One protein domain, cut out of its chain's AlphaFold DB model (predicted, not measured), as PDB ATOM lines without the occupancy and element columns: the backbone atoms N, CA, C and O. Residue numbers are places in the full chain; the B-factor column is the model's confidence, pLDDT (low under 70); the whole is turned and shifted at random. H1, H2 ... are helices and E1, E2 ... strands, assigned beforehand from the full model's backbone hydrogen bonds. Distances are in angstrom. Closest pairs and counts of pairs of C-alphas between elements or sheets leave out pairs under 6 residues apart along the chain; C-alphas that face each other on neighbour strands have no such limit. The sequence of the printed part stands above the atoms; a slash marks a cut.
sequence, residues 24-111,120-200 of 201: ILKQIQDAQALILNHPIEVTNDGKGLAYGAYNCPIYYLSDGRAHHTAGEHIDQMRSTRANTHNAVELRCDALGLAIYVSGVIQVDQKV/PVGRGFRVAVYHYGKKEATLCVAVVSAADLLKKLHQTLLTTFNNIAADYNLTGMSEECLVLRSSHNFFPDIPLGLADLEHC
ATOM      1  N   ILE A  24      18.394   7.241   7.899       69.38
ATOM      2  CA  ILE A  24      18.267   5.780   7.885       69.38
ATOM      3  C   ILE A  24      16.813   5.338   8.099       69.38
ATOM      4  O   ILE A  24      16.365   4.399   7.455       69.38
ATOM      5  N   LEU A  25      16.044   6.002   8.967       71.50
ATOM      6  CA  LEU A  25      14.649   5.620   9.218       71.50
ATOM      7  C   LEU A  25      13.767   5.941   8.015       71.50
ATOM      8  O   LEU A  25      12.930   5.126   7.642       71.50
ATOM      9  N   LYS A  26      14.035   7.075   7.360       76.44
ATOM     10  CA  LYS A  26      13.410   7.410   6.082       76.44
ATOM     11  C   LYS A  26      13.778   6.381   5.008       76.44
ATOM     12  O   LYS A  26      12.886   5.859   4.368       76.44
ATOM     13  N   GLN A  27      15.053   6.001   4.881       73.75
ATOM     14  CA  GLN A  27      15.476   4.950   3.944       73.75
ATOM     15  C   GLN A  27      14.815   3.592   4.224       73.75
ATOM     16  O   GLN A  27      14.422   2.906   3.288       73.75
ATOM     17  N   ILE A  28      14.666   3.202   5.495       73.12
ATOM     18  CA  ILE A  28      13.970   1.964   5.873       73.12
ATOM     19  C   ILE A  28      12.484   2.058   5.518       73.12
ATOM     20  O   ILE A  28      11.941   1.103   4.976       73.12
ATOM     21  N   GLN A  29      11.831   3.189   5.792       77.06
ATOM     22  CA  GLN A  29      10.428   3.410   5.436       77.06
ATOM     23  C   GLN A  29      10.220   3.440   3.922       77.06
ATOM     24  O   GLN A  29       9.283   2.814   3.441       77.06
ATOM     25  N   ASP A  30      11.110   4.093   3.176       73.88
ATOM     26  CA  ASP A  30      11.086   4.141   1.714       73.88
ATOM     27  C   ASP A  30      11.290   2.728   1.132       73.88
ATOM     28  O   ASP A  30      10.548   2.315   0.246       73.88
ATOM     29  N   ALA A  31      12.215   1.930   1.684       66.06
ATOM     30  CA  ALA A  31      12.425   0.538   1.279       66.06
ATOM     31  C   ALA A  31      11.237  -0.374   1.638       66.06
ATOM     32  O   ALA A  31      10.837  -1.219   0.840       66.06
ATOM     33  N   GLN A  32      10.641  -0.199   2.822       67.56
ATOM     34  CA  GLN A  32       9.431  -0.921   3.225       67.56
ATOM     35  C   GLN A  32       8.238  -0.549   2.342       67.56
ATOM     36  O   GLN A  32       7.490  -1.434   1.935       67.56
ATOM     37  N   ALA A  33       8.082   0.732   2.002       67.25
ATOM     38  CA  ALA A  33       7.074   1.195   1.058       67.25
ATOM     39  C   ALA A  33       7.311   0.601  -0.336       67.25
ATOM     40  O   ALA A  33       6.353   0.177  -0.970       67.25
ATOM     41  N   LEU A  34       8.566   0.485  -0.783       63.62
ATOM     42  CA  LEU A  34       8.908  -0.183  -2.041       63.62
ATOM     43  C   LEU A  34       8.457  -1.653  -2.039       63.62
ATOM     44  O   LEU A  34       7.799  -2.101  -2.971       63.62
ATOM     45  N   ILE A  35       8.747  -2.393  -0.966       63.50
ATOM     46  CA  ILE A  35       8.357  -3.808  -0.830       63.50
ATOM     47  C   ILE A  35       6.830  -3.964  -0.779       63.50
ATOM     48  O   ILE A  35       6.286  -4.889  -1.375       63.50
ATOM     49  N   LEU A  36       6.135  -3.065  -0.078       62.66
ATOM     50  CA  LEU A  36       4.675  -3.100   0.052       62.66
ATOM     51  C   LEU A  36       3.954  -2.684  -1.237       62.66
ATOM     52  O   LEU A  36       2.887  -3.215  -1.528       62.66
ATOM     53  N   ASN A  37       4.534  -1.763  -2.008       62.56
ATOM     54  CA  ASN A  37       3.956  -1.270  -3.260       62.56
ATOM     55  C   ASN A  37       4.303  -2.153  -4.470       62.56
ATOM     56  O   ASN A  37       3.624  -2.072  -5.492       62.56
ATOM     57  N   HIS A  38       5.327  -3.004  -4.355       62.78
ATOM     58  CA  HIS A  38       5.773  -3.907  -5.414       62.78
ATOM     59  C   HIS A  38       5.871  -5.347  -4.886       62.78
ATOM     60  O   HIS A  38       6.985  -5.854  -4.676       62.78
ATOM     61  N   PRO A  39       4.722  -6.010  -4.635       62.91
ATOM     62  CA  PRO A  39       4.711  -7.384  -4.158       62.91
ATOM     63  C   PRO A  39       5.508  -8.284  -5.106       62.91
ATOM     64  O   PRO A  39       5.432  -8.155  -6.328       62.91
ATOM     65  N   ILE A  40       6.291  -9.197  -4.526       68.00
ATOM     66  CA  ILE A  40       6.979 -10.234  -5.294       68.00
ATOM     67  C   ILE A  40       5.909 -11.208  -5.768       68.00
ATOM     68  O   ILE A  40       5.481 -12.096  -5.028       68.00
ATOM     69  N   GLU A  41       5.463 -11.030  -7.000       77.25
ATOM     70  CA  GLU A  41       4.638 -12.024  -7.658       77.25
ATOM     71  C   GLU A  41       5.555 -13.139  -8.150       77.25
ATOM     72  O   GLU A  41       6.377 -12.957  -9.050       77.25
ATOM     73  N   VAL A  42       5.451 -14.291  -7.496       78.38
ATOM     74  CA  VAL A  42       6.122 -15.521  -7.908       78.38
ATOM     75  C   VAL A  42       5.176 -16.274  -8.837       78.38
ATOM     76  O   VAL A  42       3.956 -16.227  -8.667       78.38
ATOM     77  N   THR A  43       5.716 -16.980  -9.821       78.25
ATOM     78  CA  THR A  43       4.921 -17.880 -10.660       78.25
ATOM     79  C   THR A  43       4.167 -18.911  -9.809       78.25
ATOM     80  O   THR A  43       4.602 -19.280  -8.718       78.25
ATOM     81  N   ASN A  44       3.037 -19.422 -10.315       72.25
ATOM     82  CA  ASN A  44       2.203 -20.404  -9.600       72.25
ATOM     83  C   ASN A  44       2.955 -21.687  -9.199       72.25
ATOM     84  O   ASN A  44       2.536 -22.392  -8.285       72.25
ATOM     85  N   ASP A  45       4.046 -22.007  -9.893       79.06
ATOM     86  CA  ASP A  45       4.922 -23.144  -9.612       79.06
ATOM     87  C   ASP A  45       6.126 -22.790  -8.720       79.06
ATOM     88  O   ASP A  45       6.973 -23.647  -8.473       79.06
ATOM     89  N   GLY A  46       6.211 -21.549  -8.227       78.81
ATOM     90  CA  GLY A  46       7.260 -21.083  -7.322       78.81
ATOM     91  C   GLY A  46       8.641 -20.944  -7.968       78.81
ATOM     92  O   GLY A  46       9.622 -20.758  -7.254       78.81
ATOM     93  N   LYS A  47       8.744 -21.077  -9.297       75.25
ATOM     94  CA  LYS A  47      10.031 -21.183 -10.001       75.25
ATOM     95  C   LYS A  47      10.761 -19.860 -10.190       75.25
ATOM     96  O   LYS A  47      11.964 -19.877 -10.439       75.25
ATOM     97  N   GLY A  48      10.075 -18.731 -10.064       85.19
ATOM     98  CA  GLY A  48      10.724 -17.429 -10.114       85.19
ATOM     99  C   GLY A  48       9.749 -16.267 -10.210       85.19
ATOM    100  O   GLY A  48       8.557 -16.411  -9.945       85.19
ATOM    101  N   LEU A  49      10.283 -15.103 -10.561       90.06
ATOM    102  CA  LEU A  49       9.526 -13.865 -10.704       90.06
ATOM    103  C   LEU A  49       8.536 -13.957 -11.865       90.06
ATOM    104  O   LEU A  49       8.918 -14.288 -12.981       90.06
ATOM    105  N   ALA A  50       7.278 -13.600 -11.626       91.69
ATOM    106  CA  ALA A  50       6.268 -13.499 -12.677       91.69
ATOM    107  C   ALA A  50       6.450 -12.234 -13.540       91.69
ATOM    108  O   ALA A  50       6.089 -12.239 -14.718       91.69
ATOM    109  N   TYR A  51       7.044 -11.175 -12.979       93.94
ATOM    110  CA  TYR A  51       7.252  -9.884 -13.641       93.94
ATOM    111  C   TYR A  51       8.672  -9.359 -13.415       93.94
ATOM    112  O   TYR A  51       9.276  -9.592 -12.369       93.94
ATOM    113  N   GLY A  52       9.206  -8.653 -14.412       94.12
ATOM    114  CA  GLY A  52      10.525  -8.023 -14.378       94.12
ATOM    115  C   GLY A  52      10.469  -6.509 -14.571       94.12
ATOM    116  O   GLY A  52       9.520  -5.835 -14.163       94.12
ATOM    117  N   ALA A  53      11.497  -5.959 -15.222       95.88
ATOM    118  CA  ALA A  53      11.575  -4.536 -15.541       95.88
ATOM    119  C   ALA A  53      10.323  -4.041 -16.287       95.88
ATOM    120  O   ALA A  53       9.784  -4.748 -17.138       95.88
ATOM    121  N   TYR A  54       9.882  -2.811 -15.998       95.75
ATOM    122  CA  TYR A  54       8.696  -2.198 -16.623       95.75
ATOM    123  C   TYR A  54       7.405  -3.002 -16.420       95.75
ATOM    124  O   TYR A  54       6.488  -2.917 -17.234       95.75
ATOM    125  N   ASN A  55       7.358  -3.807 -15.353       94.62
ATOM    126  CA  ASN A  55       6.280  -4.747 -15.062       94.62
ATOM    127  C   ASN A  55       5.970  -5.690 -16.240       94.62
ATOM    128  O   ASN A  55       4.826  -6.079 -16.471       94.62
ATOM    129  N   CYS A  56       6.993  -6.015 -17.032       95.38
ATOM    130  CA  CYS A  56       6.876  -6.918 -18.167       95.38
ATOM    131  C   CYS A  56       6.834  -8.374 -17.676       95.38
ATOM    132  O   CYS A  56       7.679  -8.745 -16.853       95.38
ATOM    133  N   PRO A  57       5.907  -9.214 -18.177       95.19
ATOM    134  CA  PRO A  57       5.839 -10.621 -17.806       95.19
ATOM    135  C   PRO A  57       7.133 -11.383 -18.104       95.19
ATOM    136  O   PRO A  57       7.810 -11.132 -19.110       95.19
ATOM    137  N   ILE A  58       7.442 -12.356 -17.254       95.00
ATOM    138  CA  ILE A  58       8.510 -13.330 -17.461       95.00
ATOM    139  C   ILE A  58       7.863 -14.697 -17.670       95.00
ATOM    140  O   ILE A  58       7.076 -15.163 -16.846       95.00
ATOM    141  N   TYR A  59       8.206 -15.350 -18.776       93.31
ATOM    142  CA  TYR A  59       7.785 -16.719 -19.048       93.31
ATOM    143  C   TYR A  59       8.947 -17.668 -18.801       93.31
ATOM    144  O   TYR A  59      10.070 -17.388 -19.201       93.31
ATOM    145  N   TYR A  60       8.690 -18.810 -18.173       91.31
ATOM    146  CA  TYR A  60       9.707 -19.838 -17.975       91.31
ATOM    147  C   TYR A  60       9.487 -20.963 -18.975       91.31
ATOM    148  O   TYR A  60       8.404 -21.548 -19.049       91.31
ATOM    149  N   LEU A  61      10.518 -21.248 -19.762       91.06
ATOM    150  CA  LEU A  61      10.516 -22.354 -20.710       91.06
ATOM    151  C   LEU A  61      10.591 -23.694 -19.965       91.06
ATOM    152  O   LEU A  61      10.928 -23.764 -18.782       91.06
ATOM    153  N   SER A  62      10.306 -24.793 -20.668       89.44
ATOM    154  CA  SER A  62      10.350 -26.144 -20.085       89.44
ATOM    155  C   SER A  62      11.733 -26.546 -19.564       89.44
ATOM    156  O   SER A  62      11.828 -27.419 -18.707       89.44
ATOM    157  N   ASP A  63      12.796 -25.924 -20.079       88.50
ATOM    158  CA  ASP A  63      14.183 -26.117 -19.639       88.50
ATOM    159  C   ASP A  63      14.576 -25.230 -18.440       88.50
ATOM    160  O   ASP A  63      15.719 -25.269 -17.995       88.50
ATOM    161  N   GLY A  64      13.637 -24.439 -17.911       87.81
ATOM    162  CA  GLY A  64      13.848 -23.541 -16.778       87.81
ATOM    163  C   GLY A  64      14.413 -22.170 -17.146       87.81
ATOM    164  O   GLY A  64      14.504 -21.314 -16.268       87.81
ATOM    165  N   ARG A  65      14.757 -21.908 -18.416       90.81
ATOM    166  CA  ARG A  65      15.235 -20.581 -18.825       90.81
ATOM    167  C   ARG A  65      14.112 -19.551 -18.760       90.81
ATOM    168  O   ARG A  65      12.988 -19.808 -19.195       90.81
ATOM    169  N   ALA A  66      14.454 -18.369 -18.259       93.69
ATOM    170  CA  ALA A  66      13.570 -17.215 -18.255       93.69
ATOM    171  C   ALA A  66      13.559 -16.536 -19.633       93.69
ATOM    172  O   ALA A  66      14.602 -16.261 -20.228       93.69
ATOM    173  N   HIS A  67      12.361 -16.243 -20.125       95.38
ATOM    174  CA  HIS A  67      12.088 -15.448 -21.312       95.38
ATOM    175  C   HIS A  67      11.476 -14.118 -20.875       95.38
ATOM    176  O   HIS A  67      10.355 -14.070 -20.361       95.38
ATOM    177  N   HIS A  68      12.230 -13.036 -21.053       96.25
ATOM    178  CA  HIS A  68      11.843 -11.700 -20.613       96.25
ATOM    179  C   HIS A  68      11.175 -10.935 -21.756       96.25
ATOM    180  O   HIS A  68      11.836 -10.540 -22.718       96.25
ATOM    181  N   THR A  69       9.878 -10.653 -21.631       97.00
ATOM    182  CA  THR A  69       9.110  -9.944 -22.675       97.00
ATOM    183  C   THR A  69       9.597  -8.516 -22.932       97.00
ATOM    184  O   THR A  69       9.422  -7.988 -24.027       97.00
ATOM    185  N   ALA A  70      10.304  -7.899 -21.980       96.69
ATOM    186  CA  ALA A  70      10.978  -6.620 -22.201       96.69
ATOM    187  C   ALA A  70      11.992  -6.669 -23.369       96.69
ATOM    188  O   ALA A  70      12.190  -5.653 -24.039       96.69
ATOM    189  N   GLY A  71      12.574  -7.842 -23.659       95.88
ATOM    190  CA  GLY A  71      13.417  -8.083 -24.833       95.88
ATOM    191  C   GLY A  71      12.653  -8.035 -26.160       95.88
ATOM    192  O   GLY A  71      13.138  -7.457 -27.128       95.88
ATOM    193  N   GLU A  72      11.412  -8.522 -26.209       95.69
ATOM    194  CA  GLU A  72      10.592  -8.484 -27.434       95.69
ATOM    195  C   GLU A  72      10.303  -7.046 -27.879       95.69
ATOM    196  O   GLU A  72      10.300  -6.722 -29.067       95.69
ATOM    197  N   HIS A  73      10.118  -6.141 -26.917       94.81
ATOM    198  CA  HIS A  73       9.962  -4.720 -27.209       94.81
ATOM    199  C   HIS A  73      11.237  -4.095 -27.789       94.81
ATOM    200  O   HIS A  73      11.149  -3.146 -28.570       94.81
ATOM    201  N   ILE A  74      12.426  -4.604 -27.451       96.06
ATOM    202  CA  ILE A  74      13.671  -4.181 -28.107       96.06
ATOM    203  C   ILE A  74      13.625  -4.566 -29.587       96.06
ATOM    204  O   ILE A  74      13.886  -3.707 -30.435       96.06
ATOM    205  N   ASP A  75      13.238  -5.808 -29.888       95.38
ATOM    206  CA  ASP A  75      13.157  -6.329 -31.256       95.38
ATOM    207  C   ASP A  75      12.174  -5.511 -32.107       95.38
ATOM    208  O   ASP A  75      12.521  -5.053 -33.199       95.38
ATOM    209  N   GLN A  76      10.981  -5.232 -31.572       95.38
ATOM    210  CA  GLN A  76       9.964  -4.407 -32.234       95.38
ATOM    211  C   GLN A  76      10.470  -2.988 -32.535       95.38
ATOM    212  O   GLN A  76      10.179  -2.420 -33.589       95.38
ATOM    213  N   MET A  77      11.249  -2.403 -31.622       96.12
ATOM    214  CA  MET A  77      11.715  -1.022 -31.747       96.12
ATOM    215  C   MET A  77      12.942  -0.870 -32.650       96.12
ATOM    216  O   MET A  77      13.207   0.242 -33.118       96.12
ATOM    217  N   ARG A  78      13.688  -1.947 -32.930       95.31
ATOM    218  CA  ARG A  78      14.976  -1.897 -33.642       95.31
ATOM    219  C   ARG A  78      14.908  -1.186 -34.995       95.31
ATOM    220  O   ARG A  78      15.791  -0.382 -35.299       95.31
ATOM    221  N   SER A  79      13.866  -1.446 -35.783       95.06
ATOM    222  CA  SER A  79      13.673  -0.850 -37.118       95.06
ATOM    223  C   SER A  79      13.328   0.643 -37.074       95.06
ATOM    224  O   SER A  79      13.554   1.361 -38.043       95.06
ATOM    225  N   THR A  80      12.804   1.124 -35.945       96.19
ATOM    226  CA  THR A  80      12.332   2.509 -35.780       96.19
ATOM    227  C   THR A  80      13.343   3.426 -35.090       96.19
ATOM    228  O   THR A  80      13.186   4.650 -35.122       96.19
ATOM    229  N   ARG A  81      14.363   2.844 -34.451       96.25
ATOM    230  CA  ARG A  81      15.418   3.552 -33.720       96.25
ATOM    231  C   ARG A  81      16.531   4.002 -34.663       96.25
ATOM    232  O   ARG A  81      16.922   3.297 -35.592       96.25
ATOM    233  N   ALA A  82      17.092   5.175 -34.386       94.50
ATOM    234  CA  ALA A  82      18.280   5.651 -35.086       94.50
ATOM    235  C   ALA A  82      19.527   4.844 -34.673       94.50
ATOM    236  O   ALA A  82      19.564   4.221 -33.615       94.50
ATOM    237  N   ASN A  83      20.599   4.897 -35.466       92.19
ATOM    238  CA  ASN A  83      21.904   4.309 -35.113       92.19
ATOM    239  C   ASN A  83      21.903   2.788 -34.834       92.19
ATOM    240  O   ASN A  83      22.871   2.282 -34.274       92.19
ATOM    241  N   THR A  84      20.852   2.066 -35.226       95.00
ATOM    242  CA  THR A  84      20.756   0.601 -35.093       95.00
ATOM    243  C   THR A  84      21.290  -0.139 -36.318       95.00
ATOM    244  O   THR A  84      21.705  -1.293 -36.233       95.00
ATOM    245  N   HIS A  85      21.290   0.531 -37.469       92.75
ATOM    246  CA  HIS A  85      21.737  -0.026 -38.737       92.75
ATOM    247  C   HIS A  85      23.270  -0.065 -38.772       92.75
ATOM    248  O   HIS A  85      23.922   0.928 -38.442       92.75
ATOM    249  N   ASN A  86      23.843  -1.202 -39.186       91.50
ATOM    250  CA  ASN A  86      25.294  -1.456 -39.212       91.50
ATOM    251  C   ASN A  86      25.993  -1.296 -37.846       91.50
ATOM    252  O   ASN A  86      27.177  -0.963 -37.781       91.50
ATOM    253  N   ALA A  87      25.258  -1.508 -36.756       95.69
ATOM    254  CA  ALA A  87      25.795  -1.526 -35.405       95.69
ATOM    255  C   ALA A  87      25.746  -2.948 -34.836       95.69
ATOM    256  O   ALA A  87      24.819  -3.709 -35.120       95.69
ATOM    257  N   VAL A  88      26.724  -3.276 -33.997       96.62
ATOM    258  CA  VAL A  88      26.657  -4.443 -33.121       96.62
ATOM    259  C   VAL A  88      25.657  -4.125 -32.019       96.62
ATOM    260  O   VAL A  88      25.809  -3.135 -31.302       96.62
ATOM    261  N   GLU A  89      24.624  -4.948 -31.906       97.75
ATOM    262  CA  GLU A  89      23.673  -4.873 -30.803       97.75
ATOM    263  C   GLU A  89      24.219  -5.675 -29.624       97.75
ATOM    264  O   GLU A  89      24.575  -6.845 -29.789       97.75
ATOM    265  N   LEU A  90      24.258  -5.044 -28.456       98.25
ATOM    266  CA  LEU A  90      24.402  -5.698 -27.168       98.25
ATOM    267  C   LEU A  90      23.155  -5.400 -26.336       98.25
ATOM    268  O   LEU A  90      22.734  -4.244 -26.264       98.25
ATOM    269  N   ARG A  91      22.549  -6.401 -25.702       97.88
ATOM    270  CA  ARG A  91      21.276  -6.225 -24.994       97.88
ATOM    271  C   ARG A  91      21.189  -7.027 -23.704       97.88
ATOM    272  O   ARG A  91      21.837  -8.057 -23.563       97.88
ATOM    273  N   CYS A  92      20.382  -6.537 -22.774       98.38
ATOM    274  CA  CYS A  92      19.992  -7.242 -21.560       98.38
ATOM    275  C   CYS A  92      18.462  -7.256 -21.513       98.38
ATOM    276  O   CYS A  92      17.830  -6.255 -21.155       98.38
ATOM    277  N   ASP A  93      17.879  -8.384 -21.921       98.19
ATOM    278  CA  ASP A  93      16.431  -8.530 -22.109       98.19
ATOM    279  C   ASP A  93      15.681  -8.365 -20.781       98.19
ATOM    280  O   ASP A  93      14.639  -7.715 -20.738       98.19
ATOM    281  N   ALA A  94      16.265  -8.837 -19.675       97.38
ATOM    282  CA  ALA A  94      15.702  -8.704 -18.334       97.38
ATOM    283  C   ALA A  94      15.551  -7.247 -17.858       97.38
ATOM    284  O   ALA A  94      14.686  -6.950 -17.034       97.38
ATOM    285  N   LEU A  95      16.360  -6.333 -18.405       98.06
ATOM    286  CA  LEU A  95      16.341  -4.900 -18.096       98.06
ATOM    287  C   LEU A  95      15.714  -4.049 -19.208       98.06
ATOM    288  O   LEU A  95      15.714  -2.819 -19.099       98.06
ATOM    289  N   GLY A  96      15.230  -4.660 -20.296       98.00
ATOM    290  CA  GLY A  96      14.759  -3.931 -21.478       98.00
ATOM    291  C   GLY A  96      15.810  -2.956 -22.026       98.00
ATOM    292  O   GLY A  96      15.472  -1.847 -22.448       98.00
ATOM    293  N   LEU A  97      17.091  -3.328 -21.952       98.56
ATOM    294  CA  LEU A  97      18.232  -2.493 -22.324       98.56
ATOM    295  C   LEU A  97      18.815  -2.951 -23.658       98.56
ATOM    296  O   LEU A  97      19.208  -4.105 -23.793       98.56
ATOM    297  N   ALA A  98      18.965  -2.023 -24.602       98.44
ATOM    298  CA  ALA A  98      19.681  -2.240 -25.854       98.44
ATOM    299  C   ALA A  98      20.775  -1.187 -26.038       98.44
ATOM    300  O   ALA A  98      20.544   0.011 -25.862       98.44
ATOM    301  N   ILE A  99      21.966  -1.626 -26.425       98.31
ATOM    302  CA  ILE A  99      23.121  -0.784 -26.709       98.31
ATOM    303  C   ILE A  99      23.623  -1.114 -28.110       98.31
ATOM    304  O   ILE A  99      23.986  -2.246 -28.407       98.31
ATOM    305  N   TYR A 100      23.678  -0.105 -28.970       97.94
ATOM    306  CA  TYR A 100      24.190  -0.229 -30.328       97.94
ATOM    307  C   TYR A 100      25.580   0.385 -30.415       97.94
ATOM    308  O   TYR A 100      25.767   1.575 -30.140       97.94
ATOM    309  N   VAL A 101      26.552  -0.430 -30.816       96.94
ATOM    310  CA  VAL A 101      27.948  -0.035 -30.986       96.94
ATOM    311  C   VAL A 101      28.285  -0.030 -32.470       96.94
ATOM    312  O   VAL A 101      28.204  -1.050 -33.147       96.94
ATOM    313  N   SER A 102      28.675   1.126 -32.997       95.62
ATOM    314  CA  SER A 102      29.084   1.283 -34.401       95.62
ATOM    315  C   SER A 102      30.461   1.925 -34.484       95.62
ATOM    316  O   SER A 102      30.787   2.794 -33.680       95.62
ATOM    317  N   GLY A 103      31.277   1.514 -35.455       91.25
ATOM    318  CA  GLY A 103      32.538   2.196 -35.735       91.25
ATOM    319  C   GLY A 103      32.272   3.620 -36.219       91.25
ATOM    320  O   GLY A 103      31.384   3.845 -37.043       91.25
ATOM    321  N   VAL A 104      33.034   4.585 -35.715       83.62
ATOM    322  CA  VAL A 104      33.003   5.965 -36.199       83.62
ATOM    323  C   VAL A 104      34.391   6.443 -36.560       83.62
ATOM    324  O   VAL A 104      35.392   6.100 -35.931       83.62
ATOM    325  N   ILE A 105      34.422   7.266 -37.597       77.69
ATOM    326  CA  ILE A 105      35.595   8.004 -38.014       77.69
ATOM    327  C   ILE A 105      35.357   9.457 -37.612       77.69
ATOM    328  O   ILE A 105      34.479  10.119 -38.163       77.69
ATOM    329  N   GLN A 106      36.097   9.944 -36.620       63.50
ATOM    330  CA  GLN A 106      36.074  11.347 -36.235       63.50
ATOM    331  C   GLN A 106      37.027  12.126 -37.140       63.50
ATOM    332  O   GLN A 106      38.239  11.907 -37.145       63.50
ATOM    333  N   VAL A 107      36.456  13.044 -37.915       59.34
ATOM    334  CA  VAL A 107      37.212  14.070 -38.631       59.34
ATOM    335  C   VAL A 107      37.234  15.291 -37.718       59.34
ATOM    336  O   VAL A 107      36.239  16.007 -37.623       59.34
ATOM    337  N   ASP A 108      38.325  15.483 -36.977       56.38
ATOM    338  CA  ASP A 108      38.448  16.600 -36.037       56.38
ATOM    339  C   ASP A 108      38.556  17.931 -36.787       56.38
ATOM    340  O   ASP A 108      39.636  18.325 -37.210       56.38
ATOM    341  N   GLN A 109      37.434  18.634 -36.960       51.56
ATOM    342  CA  GLN A 109      37.392  19.917 -37.665       51.56
ATOM    343  C   GLN A 109      38.075  21.070 -36.911       51.56
ATOM    344  O   GLN A 109      38.385  22.083 -37.535       51.56
ATOM    345  N   LYS A 110      38.356  20.952 -35.603       50.94
ATOM    346  CA  LYS A 110      38.979  22.044 -34.827       50.94
ATOM    347  C   LYS A 110      40.490  22.163 -35.045       50.94
ATOM    348  O   LYS A 110      41.064  23.191 -34.704       50.94
ATOM    349  N   VAL A 111      41.110  21.161 -35.668       47.88
ATOM    350  CA  VAL A 111      42.524  21.185 -36.090       47.88
ATOM    351  C   VAL A 111      42.686  21.734 -37.519       47.88
ATOM    352  O   VAL A 111      43.799  21.983 -37.976       47.88
ATOM    353  N   PRO A 120      45.259  13.263 -38.717       57.31
ATOM    354  CA  PRO A 120      45.041  12.014 -38.012       57.31
ATOM    355  C   PRO A 120      43.533  11.768 -37.941       57.31
ATOM    356  O   PRO A 120      42.786  12.426 -37.224       57.31
ATOM    357  N   VAL A 121      43.077  10.822 -38.751       62.72
ATOM    358  CA  VAL A 121      41.705  10.336 -38.740       62.72
ATOM    359  C   VAL A 121      41.526   9.489 -37.478       62.72
ATOM    360  O   VAL A 121      41.994   8.351 -37.420       62.72
ATOM    361  N   GLY A 122      40.877  10.049 -36.455       68.25
ATOM    362  CA  GLY A 122      40.593   9.343 -35.208       68.25
ATOM    363  C   GLY A 122      39.538   8.265 -35.438       68.25
ATOM    364  O   GLY A 122      38.410   8.566 -35.829       68.25
ATOM    365  N   ARG A 123      39.890   6.997 -35.222       83.56
ATOM    366  CA  ARG A 123      38.920   5.893 -35.214       83.56
ATOM    367  C   ARG A 123      38.398   5.710 -33.795       83.56
ATOM    368  O   ARG A 123      39.173   5.761 -32.847       83.56
ATOM    369  N   GLY A 124      37.100   5.486 -33.663       90.69
ATOM    370  CA  GLY A 124      36.466   5.204 -32.383       90.69
ATOM    371  C   GLY A 124      35.177   4.414 -32.555       90.69
ATOM    372  O   GLY A 124      34.866   3.906 -33.635       90.69
ATOM    373  N   PHE A 125      34.403   4.347 -31.484       93.81
ATOM    374  CA  PHE A 125      33.114   3.680 -31.430       93.81
ATOM    375  C   PHE A 125      32.052   4.679 -30.994       93.81
ATOM    376  O   PHE A 125      32.244   5.432 -30.046       93.81
ATOM    377  N   ARG A 126      30.906   4.675 -31.661       95.75
ATOM    378  CA  ARG A 126      29.694   5.325 -31.177       95.75
ATOM    379  C   ARG A 126      28.865   4.301 -30.427       95.75
ATOM    380  O   ARG A 126      28.567   3.241 -30.971       95.75
ATOM    381  N   VAL A 127      28.463   4.673 -29.223       97.12
ATOM    382  CA  VAL A 127      27.606   3.904 -28.325       97.12
ATOM    383  C   VAL A 127      26.276   4.637 -28.210       97.12
ATOM    384  O   VAL A 127      26.240   5.765 -27.717       97.12
ATOM    385  N   ALA A 128      25.198   4.009 -28.673       98.06
ATOM    386  CA  ALA A 128      23.834   4.511 -28.544       98.06
ATOM    387  C   ALA A 128      23.019   3.581 -27.636       98.06
ATOM    388  O   ALA A 128      22.870   2.398 -27.935       98.06
ATOM    389  N   VAL A 129      22.506   4.111 -26.530       98.44
ATOM    390  CA  VAL A 129      21.773   3.367 -25.500       98.44
ATOM    391  C   VAL A 129      20.286   3.640 -25.631       98.44
ATOM    392  O   VAL A 129      19.871   4.793 -25.741       98.44
ATOM    393  N   TYR A 130      19.489   2.583 -25.572       98.44
ATOM    394  CA  TYR A 130      18.039   2.637 -25.584       98.44
ATOM    395  C   TYR A 130      17.473   1.810 -24.439       98.44
ATOM    396  O   TYR A 130      17.834   0.650 -24.246       98.44
ATOM    397  N   HIS A 131      16.531   2.409 -23.721       97.88
ATOM    398  CA  HIS A 131      15.708   1.727 -22.728       97.88
ATOM    399  C   HIS A 131      14.368   1.313 -23.341       97.88
ATOM    400  O   HIS A 131      13.996   1.767 -24.430       97.88
ATOM    401  N   TYR A 132      13.647   0.448 -22.637       96.88
ATOM    402  CA  TYR A 132      12.342  -0.082 -23.018       96.88
ATOM    403  C   TYR A 132      11.392   0.990 -23.567       96.88
ATOM    404  O   TYR A 132      11.270   2.081 -23.008       96.88
ATOM    405  N   GLY A 133      10.762   0.698 -24.709       94.00
ATOM    406  CA  GLY A 133       9.783   1.571 -25.368       94.00
ATOM    407  C   GLY A 133      10.324   2.896 -25.929       94.00
ATOM    408  O   GLY A 133       9.632   3.565 -26.695       94.00
ATOM    409  N   LYS A 134      11.563   3.298 -25.613       96.25
ATOM    410  CA  LYS A 134      12.117   4.570 -26.087       96.25
ATOM    411  C   LYS A 134      12.579   4.468 -27.535       96.25
ATOM    412  O   LYS A 134      13.363   3.583 -27.893       96.25
ATOM    413  N   LYS A 135      12.098   5.403 -28.357       96.69
ATOM    414  CA  LYS A 135      12.502   5.566 -29.761       96.69
ATOM    415  C   LYS A 135      13.808   6.347 -29.909       96.69
ATOM    416  O   LYS A 135      14.568   6.089 -30.835       96.69
ATOM    417  N   GLU A 136      14.064   7.280 -28.997       97.19
ATOM    418  CA  GLU A 136      15.285   8.085 -28.959       97.19
ATOM    419  C   GLU A 136      16.314   7.482 -28.005       97.19
ATOM    420  O   GLU A 136      15.962   6.852 -27.002       97.19
ATOM    421  N   ALA A 137      17.593   7.670 -28.335       97.25
ATOM    422  CA  ALA A 137      18.682   7.179 -27.508       97.25
ATOM    423  C   ALA A 137      18.727   7.982 -26.206       97.25
ATOM    424  O   ALA A 137      18.812   9.209 -26.232       97.25
ATOM    425  N   THR A 138      18.722   7.300 -25.063       97.38
ATOM    426  CA  THR A 138      18.901   7.942 -23.751       97.38
ATOM    427  C   THR A 138      20.332   8.413 -23.539       97.38
ATOM    428  O   THR A 138      20.581   9.329 -22.759       97.38
ATOM    429  N   LEU A 139      21.273   7.809 -24.261       96.69
ATOM    430  CA  LEU A 139      22.660   8.224 -24.318       96.69
ATOM    431  C   LEU A 139      23.211   7.950 -25.715       96.69
ATOM    432  O   LEU A 139      23.034   6.858 -26.248       96.69
ATOM    433  N   CYS A 140      23.930   8.912 -26.286       96.56
ATOM    434  CA  CYS A 140      24.685   8.727 -27.520       96.56
ATOM    435  C   CYS A 140      26.063   9.370 -27.352       96.56
ATOM    436  O   CYS A 140      26.161  10.588 -27.215       96.56
ATOM    437  N   VAL A 141      27.122   8.560 -27.301       94.75
ATOM    438  CA  VAL A 141      28.493   9.034 -27.046       94.75
ATOM    439  C   VAL A 141      29.503   8.358 -27.960       94.75
ATOM    440  O   VAL A 141      29.292   7.232 -28.401       94.75
ATOM    441  N   ALA A 142      30.617   9.040 -28.220       93.44
ATOM    442  CA  ALA A 142      31.779   8.451 -28.868       93.44
ATOM    443  C   ALA A 142      32.827   8.052 -27.817       93.44
ATOM    444  O   ALA A 142      33.089   8.809 -26.884       93.44
ATOM    445  N   VAL A 143      33.428   6.878 -27.981       93.50
ATOM    446  CA  VAL A 143      34.547   6.362 -27.183       93.50
ATOM    447  C   VAL A 143      35.703   6.016 -28.117       93.50
ATOM    448  O   VAL A 143      35.482   5.583 -29.247       93.50
ATOM    449  N   VAL A 144      36.939   6.245 -27.679       90.06
ATOM    450  CA  VAL A 144      38.114   6.176 -28.567       90.06
ATOM    451  C   VAL A 144      38.827   4.825 -28.471       90.06
ATOM    452  O   VAL A 144      39.378   4.354 -29.462       90.06
ATOM    453  N   SER A 145      38.783   4.166 -27.310       89.56
ATOM    454  CA  SER A 145      39.469   2.893 -27.074       89.56
ATOM    455  C   SER A 145      38.503   1.745 -26.761       89.56
ATOM    456  O   SER A 145      37.376   1.957 -26.309       89.56
ATOM    457  N   ALA A 146      38.960   0.508 -26.977       91.00
ATOM    458  CA  ALA A 146      38.211  -0.691 -26.600       91.00
ATOM    459  C   ALA A 146      38.034  -0.813 -25.074       91.00
ATOM    460  O   ALA A 146      36.977  -1.230 -24.607       91.00
ATOM    461  N   ALA A 147      39.036  -0.390 -24.294       91.00
ATOM    462  CA  ALA A 147      38.955  -0.367 -22.835       91.00
ATOM    463  C   ALA A 147      37.870   0.609 -22.345       91.00
ATOM    464  O   ALA A 147      37.060   0.260 -21.485       91.00
ATOM    465  N   ASP A 148      37.801   1.804 -22.942       92.38
ATOM    466  CA  ASP A 148      36.749   2.777 -22.636       92.38
ATOM    467  C   ASP A 148      35.372   2.274 -23.064       92.38
ATOM    468  O   ASP A 148      34.394   2.497 -22.350       92.38
ATOM    469  N   LEU A 149      35.287   1.571 -24.199       94.62
ATOM    470  CA  LEU A 149      34.053   0.937 -24.649       94.62
ATOM    471  C   LEU A 149      33.556  -0.083 -23.621       94.62
ATOM    472  O   LEU A 149      32.418   0.030 -23.175       94.62
ATOM    473  N   LEU A 150      34.398  -1.030 -23.198       94.50
ATOM    474  CA  LEU A 150      34.016  -2.053 -22.221       94.50
ATOM    475  C   LEU A 150      33.575  -1.426 -20.893       94.50
ATOM    476  O   LEU A 150      32.498  -1.738 -20.382       94.50
ATOM    477  N   LYS A 151      34.354  -0.463 -20.381       94.00
ATOM    478  CA  LYS A 151      33.999   0.308 -19.183       94.00
ATOM    479  C   LYS A 151      32.648   1.000 -19.346       94.00
ATOM    480  O   LYS A 151      31.837   1.004 -18.422       94.00
ATOM    481  N   LYS A 152      32.387   1.583 -20.519       95.81
ATOM    482  CA  LYS A 152      31.136   2.290 -20.793       95.81
ATOM    483  C   LYS A 152      29.941   1.346 -20.866       95.81
ATOM    484  O   LYS A 152      28.878   1.701 -20.354       95.81
ATOM    485  N   LEU A 153      30.102   0.174 -21.476       96.56
ATOM    486  CA  LEU A 153      29.067  -0.859 -21.556       96.56
ATOM    487  C   LEU A 153      28.691  -1.359 -20.157       96.56
ATOM    488  O   LEU A 153      27.518  -1.299 -19.792       96.56
ATOM    489  N   HIS A 154      29.684  -1.731 -19.344       96.19
ATOM    490  CA  HIS A 154      29.466  -2.179 -17.964       96.19
ATOM    491  C   HIS A 154      28.813  -1.094 -17.096       96.19
ATOM    492  O   HIS A 154      27.781  -1.334 -16.470       96.19
ATOM    493  N   GLN A 155      29.319   0.143 -17.143       96.81
ATOM    494  CA  GLN A 155      28.723   1.264 -16.406       96.81
ATOM    495  C   GLN A 155      27.264   1.520 -16.817       96.81
ATOM    496  O   GLN A 155      26.432   1.864 -15.975       96.81
ATOM    497  N   THR A 156      26.945   1.372 -18.107       97.75
ATOM    498  CA  THR A 156      25.580   1.544 -18.625       97.75
ATOM    499  C   THR A 156      24.655   0.444 -18.116       97.75
ATOM    500  O   THR A 156      23.534   0.751 -17.704       97.75
ATOM    501  N   LEU A 157      25.121  -0.808 -18.099       97.69
ATOM    502  CA  LEU A 157      24.386  -1.941 -17.538       97.69
ATOM    503  C   LEU A 157      24.078  -1.709 -16.053       97.69
ATOM    504  O   LEU A 157      22.912  -1.729 -15.664       97.69
ATOM    505  N   LEU A 158      25.097  -1.377 -15.253       96.81
ATOM    506  CA  LEU A 158      24.959  -1.139 -13.815       96.81
ATOM    507  C   LEU A 158      24.029   0.036 -13.495       96.81
ATOM    508  O   LEU A 158      23.160  -0.057 -12.632       96.81
ATOM    509  N   THR A 159      24.184   1.145 -14.218       97.06
ATOM    510  CA  THR A 159      23.328   2.327 -14.038       97.06
ATOM    511  C   THR A 159      21.881   2.011 -14.403       97.06
ATOM    512  O   THR A 159      20.962   2.434 -13.709       97.06
ATOM    513  N   THR A 160      21.667   1.245 -15.477       97.75
ATOM    514  CA  THR A 160      20.321   0.825 -15.879       97.75
ATOM    515  C   THR A 160      19.701  -0.089 -14.833       97.75
ATOM    516  O   THR A 160      18.569   0.162 -14.439       97.75
ATOM    517  N   PHE A 161      20.438  -1.086 -14.339       97.19
ATOM    518  CA  PHE A 161      19.974  -1.954 -13.260       97.19
ATOM    519  C   PHE A 161      19.533  -1.141 -12.041       97.19
ATOM    520  O   PHE A 161      18.397  -1.285 -11.608       97.19
ATOM    521  N   ASN A 162      20.378  -0.230 -11.547       95.38
ATOM    522  CA  ASN A 162      20.059   0.590 -10.375       95.38
ATOM    523  C   ASN A 162      18.818   1.467 -10.588       95.38
ATOM    524  O   ASN A 162      17.985   1.574  -9.693       95.38
ATOM    525  N   ASN A 163      18.682   2.075 -11.769       95.69
ATOM    526  CA  ASN A 163      17.522   2.905 -12.087       95.69
ATOM    527  C   ASN A 163      16.232   2.077 -12.141       95.69
ATOM    528  O   ASN A 163      15.211   2.515 -11.632       95.69
ATOM    529  N   ILE A 164      16.270   0.880 -12.730       95.56
ATOM    530  CA  ILE A 164      15.094   0.006 -12.809       95.56
ATOM    531  C   ILE A 164      14.765  -0.607 -11.450       95.56
ATOM    532  O   ILE A 164      13.599  -0.652 -11.085       95.56
ATOM    533  N   ALA A 165      15.764  -1.024 -10.676       93.56
ATOM    534  CA  ALA A 165      15.567  -1.570  -9.337       93.56
ATOM    535  C   ALA A 165      14.967  -0.551  -8.350       93.56
ATOM    536  O   ALA A 165      14.423  -0.945  -7.323       93.56
ATOM    537  N   ALA A 166      15.063   0.750  -8.652       91.06
ATOM    538  CA  ALA A 166      14.423   1.798  -7.865       91.06
ATOM    539  C   ALA A 166      12.898   1.848  -8.061       91.06
ATOM    540  O   ALA A 166      12.195   2.232  -7.134       91.06
ATOM    541  N   ASP A 167      12.402   1.445  -9.234       92.44
ATOM    542  CA  ASP A 167      10.981   1.535  -9.603       92.44
ATOM    543  C   ASP A 167      10.292   0.159  -9.682       92.44
ATOM    544  O   ASP A 167       9.065   0.066  -9.645       92.44
ATOM    545  N   TYR A 168      11.068  -0.917  -9.827       92.12
ATOM    546  CA  TYR A 168      10.577  -2.274 -10.048       92.12
ATOM    547  C   TYR A 168      11.309  -3.267  -9.154       92.12
ATOM    548  O   TYR A 168      12.525  -3.203  -8.968       92.12
ATOM    549  N   ASN A 169      10.568  -4.245  -8.644       86.75
ATOM    550  CA  ASN A 169      11.142  -5.289  -7.817       86.75
ATOM    551  C   ASN A 169      11.879  -6.322  -8.681       86.75
ATOM    552  O   ASN A 169      11.266  -7.192  -9.291       86.75
ATOM    553  N   LEU A 170      13.206  -6.218  -8.725       90.44
ATOM    554  CA  LEU A 170      14.082  -7.172  -9.416       90.44
ATOM    555  C   LEU A 170      14.679  -8.228  -8.464       90.44
ATOM    556  O   LEU A 170      15.585  -8.973  -8.843       90.44
ATOM    557  N   THR A 171      14.218  -8.281  -7.211       86.88
ATOM    558  CA  THR A 171      14.768  -9.179  -6.185       86.88
ATOM    559  C   THR A 171      14.538 -10.634  -6.571       86.88
ATOM    560  O   THR A 171      13.409 -11.032  -6.822       86.88
ATOM    561  N   GLY A 172      15.592 -11.452  -6.577       86.31
ATOM    562  CA  GLY A 172      15.496 -12.868  -6.956       86.31
ATOM    563  C   GLY A 172      15.691 -13.137  -8.450       86.31
ATOM    564  O   GLY A 172      15.641 -14.292  -8.870       86.31
ATOM    565  N   MET A 173      15.959 -12.106  -9.256       90.81
ATOM    566  CA  MET A 173      16.445 -12.288 -10.621       90.81
ATOM    567  C   MET A 173      17.858 -12.889 -10.604       90.81
ATOM    568  O   MET A 173      18.718 -12.423  -9.857       90.81
ATOM    569  N   SER A 174      18.103 -13.925 -11.411       91.62
ATOM    570  CA  SER A 174      19.421 -14.562 -11.467       91.62
ATOM    571  C   SER A 174      20.446 -13.678 -12.179       91.62
ATOM    572  O   SER A 174      20.114 -12.924 -13.098       91.62
ATOM    573  N   GLU A 175      21.714 -13.807 -11.791       91.62
ATOM    574  CA  GLU A 175      22.814 -13.058 -12.411       91.62
ATOM    575  C   GLU A 175      22.945 -13.359 -13.913       91.62
ATOM    576  O   GLU A 175      23.243 -12.458 -14.689       91.62
ATOM    577  N   GLU A 176      22.613 -14.581 -14.344       92.56
ATOM    578  CA  GLU A 176      22.613 -14.997 -15.756       92.56
ATOM    579  C   GLU A 176      21.625 -14.211 -16.639       92.56
ATOM    580  O   GLU A 176      21.818 -14.105 -17.858       92.56
ATOM    581  N   CYS A 177      20.563 -13.667 -16.033       95.12
ATOM    582  CA  CYS A 177      19.598 -12.792 -16.700       95.12
ATOM    583  C   CYS A 177      20.113 -11.347 -16.786       95.12
ATOM    584  O   CYS A 177      19.752 -10.605 -17.702       95.12
ATOM    585  N   LEU A 178      20.990 -10.950 -15.860       96.50
ATOM    586  CA  LEU A 178      21.576  -9.614 -15.734       96.50
ATOM    587  C   LEU A 178      22.907  -9.520 -16.493       96.50
ATOM    588  O   LEU A 178      23.921  -9.047 -15.982       96.50
ATOM    589  N   VAL A 179      22.887  -9.975 -17.744       97.00
ATOM    590  CA  VAL A 179      24.045 -10.004 -18.639       97.00
ATOM    591  C   VAL A 179      23.735  -9.193 -19.886       97.00
ATOM    592  O   VAL A 179      22.660  -9.315 -20.478       97.00
ATOM    593  N   LEU A 180      24.691  -8.369 -20.306       97.62
ATOM    594  CA  LEU A 180      24.657  -7.721 -21.603       97.62
ATOM    595  C   LEU A 180      25.251  -8.680 -22.644       97.62
ATOM    596  O   LEU A 180      26.462  -8.895 -22.677       97.62
ATOM    597  N   ARG A 181      24.385  -9.249 -23.483       97.56
ATOM    598  CA  ARG A 181      24.741 -10.239 -24.503       97.56
ATOM    599  C   ARG A 181      24.858  -9.598 -25.867       97.56
ATOM    600  O   ARG A 181      24.024  -8.774 -26.246       97.56
ATOM    601  N   SER A 182      25.882  -9.984 -26.613       96.88
ATOM    602  CA  SER A 182      26.114  -9.480 -27.962       96.88
ATOM    603  C   SER A 182      25.398 -10.323 -29.016       96.88
ATOM    604  O   SER A 182      25.393 -11.548 -28.969       96.88
ATOM    605  N   SER A 183      24.869  -9.658 -30.040       95.25
ATOM    606  CA  SER A 183      24.405 -10.290 -31.287       95.25
ATOM    607  C   SER A 183      25.540 -10.887 -32.134       95.25
ATOM    608  O   SER A 183      25.288 -11.627 -33.083       95.25
ATOM    609  N   HIS A 184      26.792 -10.561 -31.807       92.81
ATOM    610  CA  HIS A 184      27.999 -11.055 -32.460       92.81
ATOM    611  C   HIS A 184      28.913 -11.787 -31.477       92.81
ATOM    612  O   HIS A 184      29.317 -11.209 -30.469       92.81
ATOM    613  N   ASN A 185      29.370 -12.980 -31.869       88.56
ATOM    614  CA  ASN A 185      30.268 -13.851 -31.092       88.56
ATOM    615  C   ASN A 185      31.644 -13.242 -30.759       88.56
ATOM    616  O   ASN A 185      32.402 -13.825 -29.994       88.56
ATOM    617  N   PHE A 186      32.010 -12.114 -31.376       86.94
ATOM    618  CA  PHE A 186      33.284 -11.443 -31.110       86.94
ATOM    619  C   PHE A 186      33.285 -10.679 -29.779       86.94
ATOM    620  O   PHE A 186      34.336 -10.525 -29.164       86.94
ATOM    621  N   PHE A 187      32.127 -10.174 -29.348       88.88
ATOM    622  CA  PHE A 187      32.025  -9.478 -28.071       88.88
ATOM    623  C   PHE A 187      31.718 -10.491 -26.971       88.88
ATOM    624  O   PHE A 187      30.762 -11.252 -27.126       88.88
ATOM    625  N   PRO A 188      32.490 -10.490 -25.872       91.12
ATOM    626  CA  PRO A 188      32.159 -11.310 -24.724       91.12
ATOM    627  C   PRO A 188      30.858 -10.817 -24.091       91.12
ATOM    628  O   PRO A 188      30.523  -9.629 -24.158       91.12
ATOM    629  N   ASP A 189      30.159 -11.740 -23.447       94.62
ATOM    630  CA  ASP A 189      29.058 -11.406 -22.558       94.62
ATOM    631  C   ASP A 189      29.589 -10.585 -21.375       94.62
ATOM    632  O   ASP A 189      30.630 -10.900 -20.797       94.62
ATOM    633  N   ILE A 190      28.888  -9.503 -21.031       95.38
ATOM    634  CA  ILE A 190      29.291  -8.596 -19.950       95.38
ATOM    635  C   ILE A 190      28.293  -8.763 -18.799       95.38
ATOM    636  O   ILE A 190      27.174  -8.246 -18.898       95.38
ATOM    637  N   PRO A 191      28.652  -9.478 -17.719       95.94
ATOM    638  CA  PRO A 191      27.777  -9.630 -16.565       95.94
ATOM    639  C   PRO A 191      27.662  -8.319 -15.773       95.94
ATOM    640  O   PRO A 191      28.523  -7.437 -15.846       95.94
ATOM    641  N   LEU A 192      26.588  -8.186 -14.991       93.44
ATOM    642  CA  LEU A 192      26.422  -7.077 -14.048       93.44
ATOM    643  C   LEU A 192      27.525  -7.091 -12.972       93.44
ATOM    644  O   LEU A 192      28.069  -6.038 -12.623       93.44
ATOM    645  N   GLY A 193      27.871  -8.283 -12.477       89.38
ATOM    646  CA  GLY A 193      28.938  -8.503 -11.504       89.38
ATOM    647  C   GLY A 193      30.333  -8.242 -12.085       89.38
ATOM    648  O   GLY A 193      30.625  -8.586 -13.223       89.38
ATOM    649  N   LEU A 194      31.212  -7.624 -11.291       67.50
ATOM    650  CA  LEU A 194      32.599  -7.325 -11.688       67.50
ATOM    651  C   LEU A 194      33.562  -8.506 -11.504       67.50
ATOM    652  O   LEU A 194      34.669  -8.444 -12.032       67.50
ATOM    653  N   ALA A 195      33.164  -9.544 -10.759       63.78
ATOM    654  CA  ALA A 195      34.054 -10.631 -10.342       63.78
ATOM    655  C   ALA A 195      34.737 -11.345 -11.527       63.78
ATOM    656  O   ALA A 195      35.877 -11.784 -11.402       63.78
ATOM    657  N   ASP A 196      34.091 -11.363 -12.694       55.34
ATOM    658  CA  ASP A 196      34.592 -12.080 -13.869       55.34
ATOM    659  C   ASP A 196      35.381 -11.201 -14.853       55.34
ATOM    660  O   ASP A 196      36.085 -11.716 -15.721       55.34
ATOM    661  N   LEU A 197      35.335  -9.869 -14.719       56.38
ATOM    662  CA  LEU A 197      35.973  -8.959 -15.682       56.38
ATOM    663  C   LEU A 197      37.497  -8.846 -15.512       56.38
ATOM    664  O   LEU A 197      38.178  -8.372 -16.424       56.38
ATOM    665  N   GLU A 198      38.056  -9.301 -14.387       55.75
ATOM    666  CA  GLU A 198      39.512  -9.329 -14.182       55.75
ATOM    667  C   GLU A 198      40.229 -10.354 -15.078       55.75
ATOM    668  O   GLU A 198      41.418 -10.195 -15.349       55.75
ATOM    669  N   HIS A 199      39.505 -11.342 -15.618       54.09
ATOM    670  CA  HIS A 199      40.056 -12.394 -16.481       54.09
ATOM    671  C   HIS A 199      40.075 -12.039 -17.979       54.09
ATOM    672  O   HIS A 199      40.593 -12.810 -18.783       54.09
ATOM    673  N   CYS A 200      39.536 -10.880 -18.376       47.28
ATOM    674  CA  CYS A 200      39.477 -10.440 -19.778       47.28
ATOM    675  C   CYS A 200      40.599  -9.458 -20.180       47.28
ATOM    676  O   CYS A 200      40.449  -8.748 -21.177       47.28
TER     677      CYS A 200
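This is residues 24 to 111 and 120 to 200 of the 201 residues of an uncharacterized protein of Pseudomonas sp. HPB0071 (UniProt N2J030). A twisted sheet of five strands has the long helix H3 packed on one face and the short helix H2 on the other, with the small hairpin of E1 and E2 next to H2 along the chain. At the start of the printed part, residues 24 to 30 of H1 stick out free; the last long stretch, residues 183 to 196, pairs briefly with the edge strand E7 and leads to the short H4. The printed part has 169 residues with four named helices and seven named strands, in the order H1 E1 E2 H2 E3 E4 E5 E6 H3 E7 H4, and its class is mixed, helices and strands. The large sheet runs E6 E5 E4 E3 E7, antiparallel throughout. The whole is compact, with a radius of gyration of the C-alphas of 17.9 A and spans of 60 by 43 by 36 A.

Find C-alpha 24 at (18.267, 5.780, 7.885); from there H1 runs through residues 24 to 37, 19.5 A long. After a long link come the three-residue strands E1, residues 58 to 60, and E2, residues 66 to 68, and then H2, residues 69 to 77, 13.0 A. Next look for E3, residues 88 to 92, 13.6 A, and E4, residues 97 to 106, 26.5 A, which bends by 55 degrees at residue 103. Beyond the cut you meet E5, residues 122 to 130, 25.4 A, and E6, residues 139 to 143. Find C-alpha 146 at (38.211, -0.691, -26.600), where H3 begins; it runs to residue 167, 32.2 A away. E7 holds residues 179 to 182, and H4, residues 197 to 200, ends with C-alpha 200 at (39.477, -10.440, -19.778).

Look first at the large sheet, where E6 and E7 are the edge strands. E6 and E5, a hairpin, are antiparallel at 159 degrees, with N 127 and O 141 2.8 A apart. E5 and E4 stand at 158 degrees; N 100 and O 128 are within hydrogen-bond range at 2.8 A. In the hairpin of E3 and E4, N 90 and O 99 are 2.8 A apart. E3 and E7 stand at 158 degrees, with N 91 and O 181 at 2.8 A. The domain has three layers, helices on both faces of a sheet: H3 is on one face and H2 on the other. H3 comes closest to E6 at the C-alphas of Val 143 and Leu 149, 6.0 A apart, and to E7 at those of Leu 157 and Leu 180, 7.1 A. H2 comes closest to E4 at the C-alphas of Ile 74 and Ala 98, 6.7 A. E1 and E2 form an antiparallel hairpin in a sheet of two strands, with N 67 and O 59 2.7 A apart. H1 is near H3, while H1 and H4 are not on the sheet. In H1 every O i to N i+4 pair is within hydrogen-bond range, in H2 4 of 5 and in H3 17 of 18; H4 is too short for such a pair.

The two C-alphas farthest apart, those of Asp 45 and Val 111, are 63.9 A apart. Residues 112 to 119 are not printed, and C-alphas 111 and 120 are 9.7 A apart across the cut. The links H1 to E1, H3 to E7 and E7 to H4 are long. The mean pLDDT of the printed part is 87.4; look for values under 70 at residue 24 and at residues 31 to 40, 106 to 111, 120 to 122 and 194 to 200.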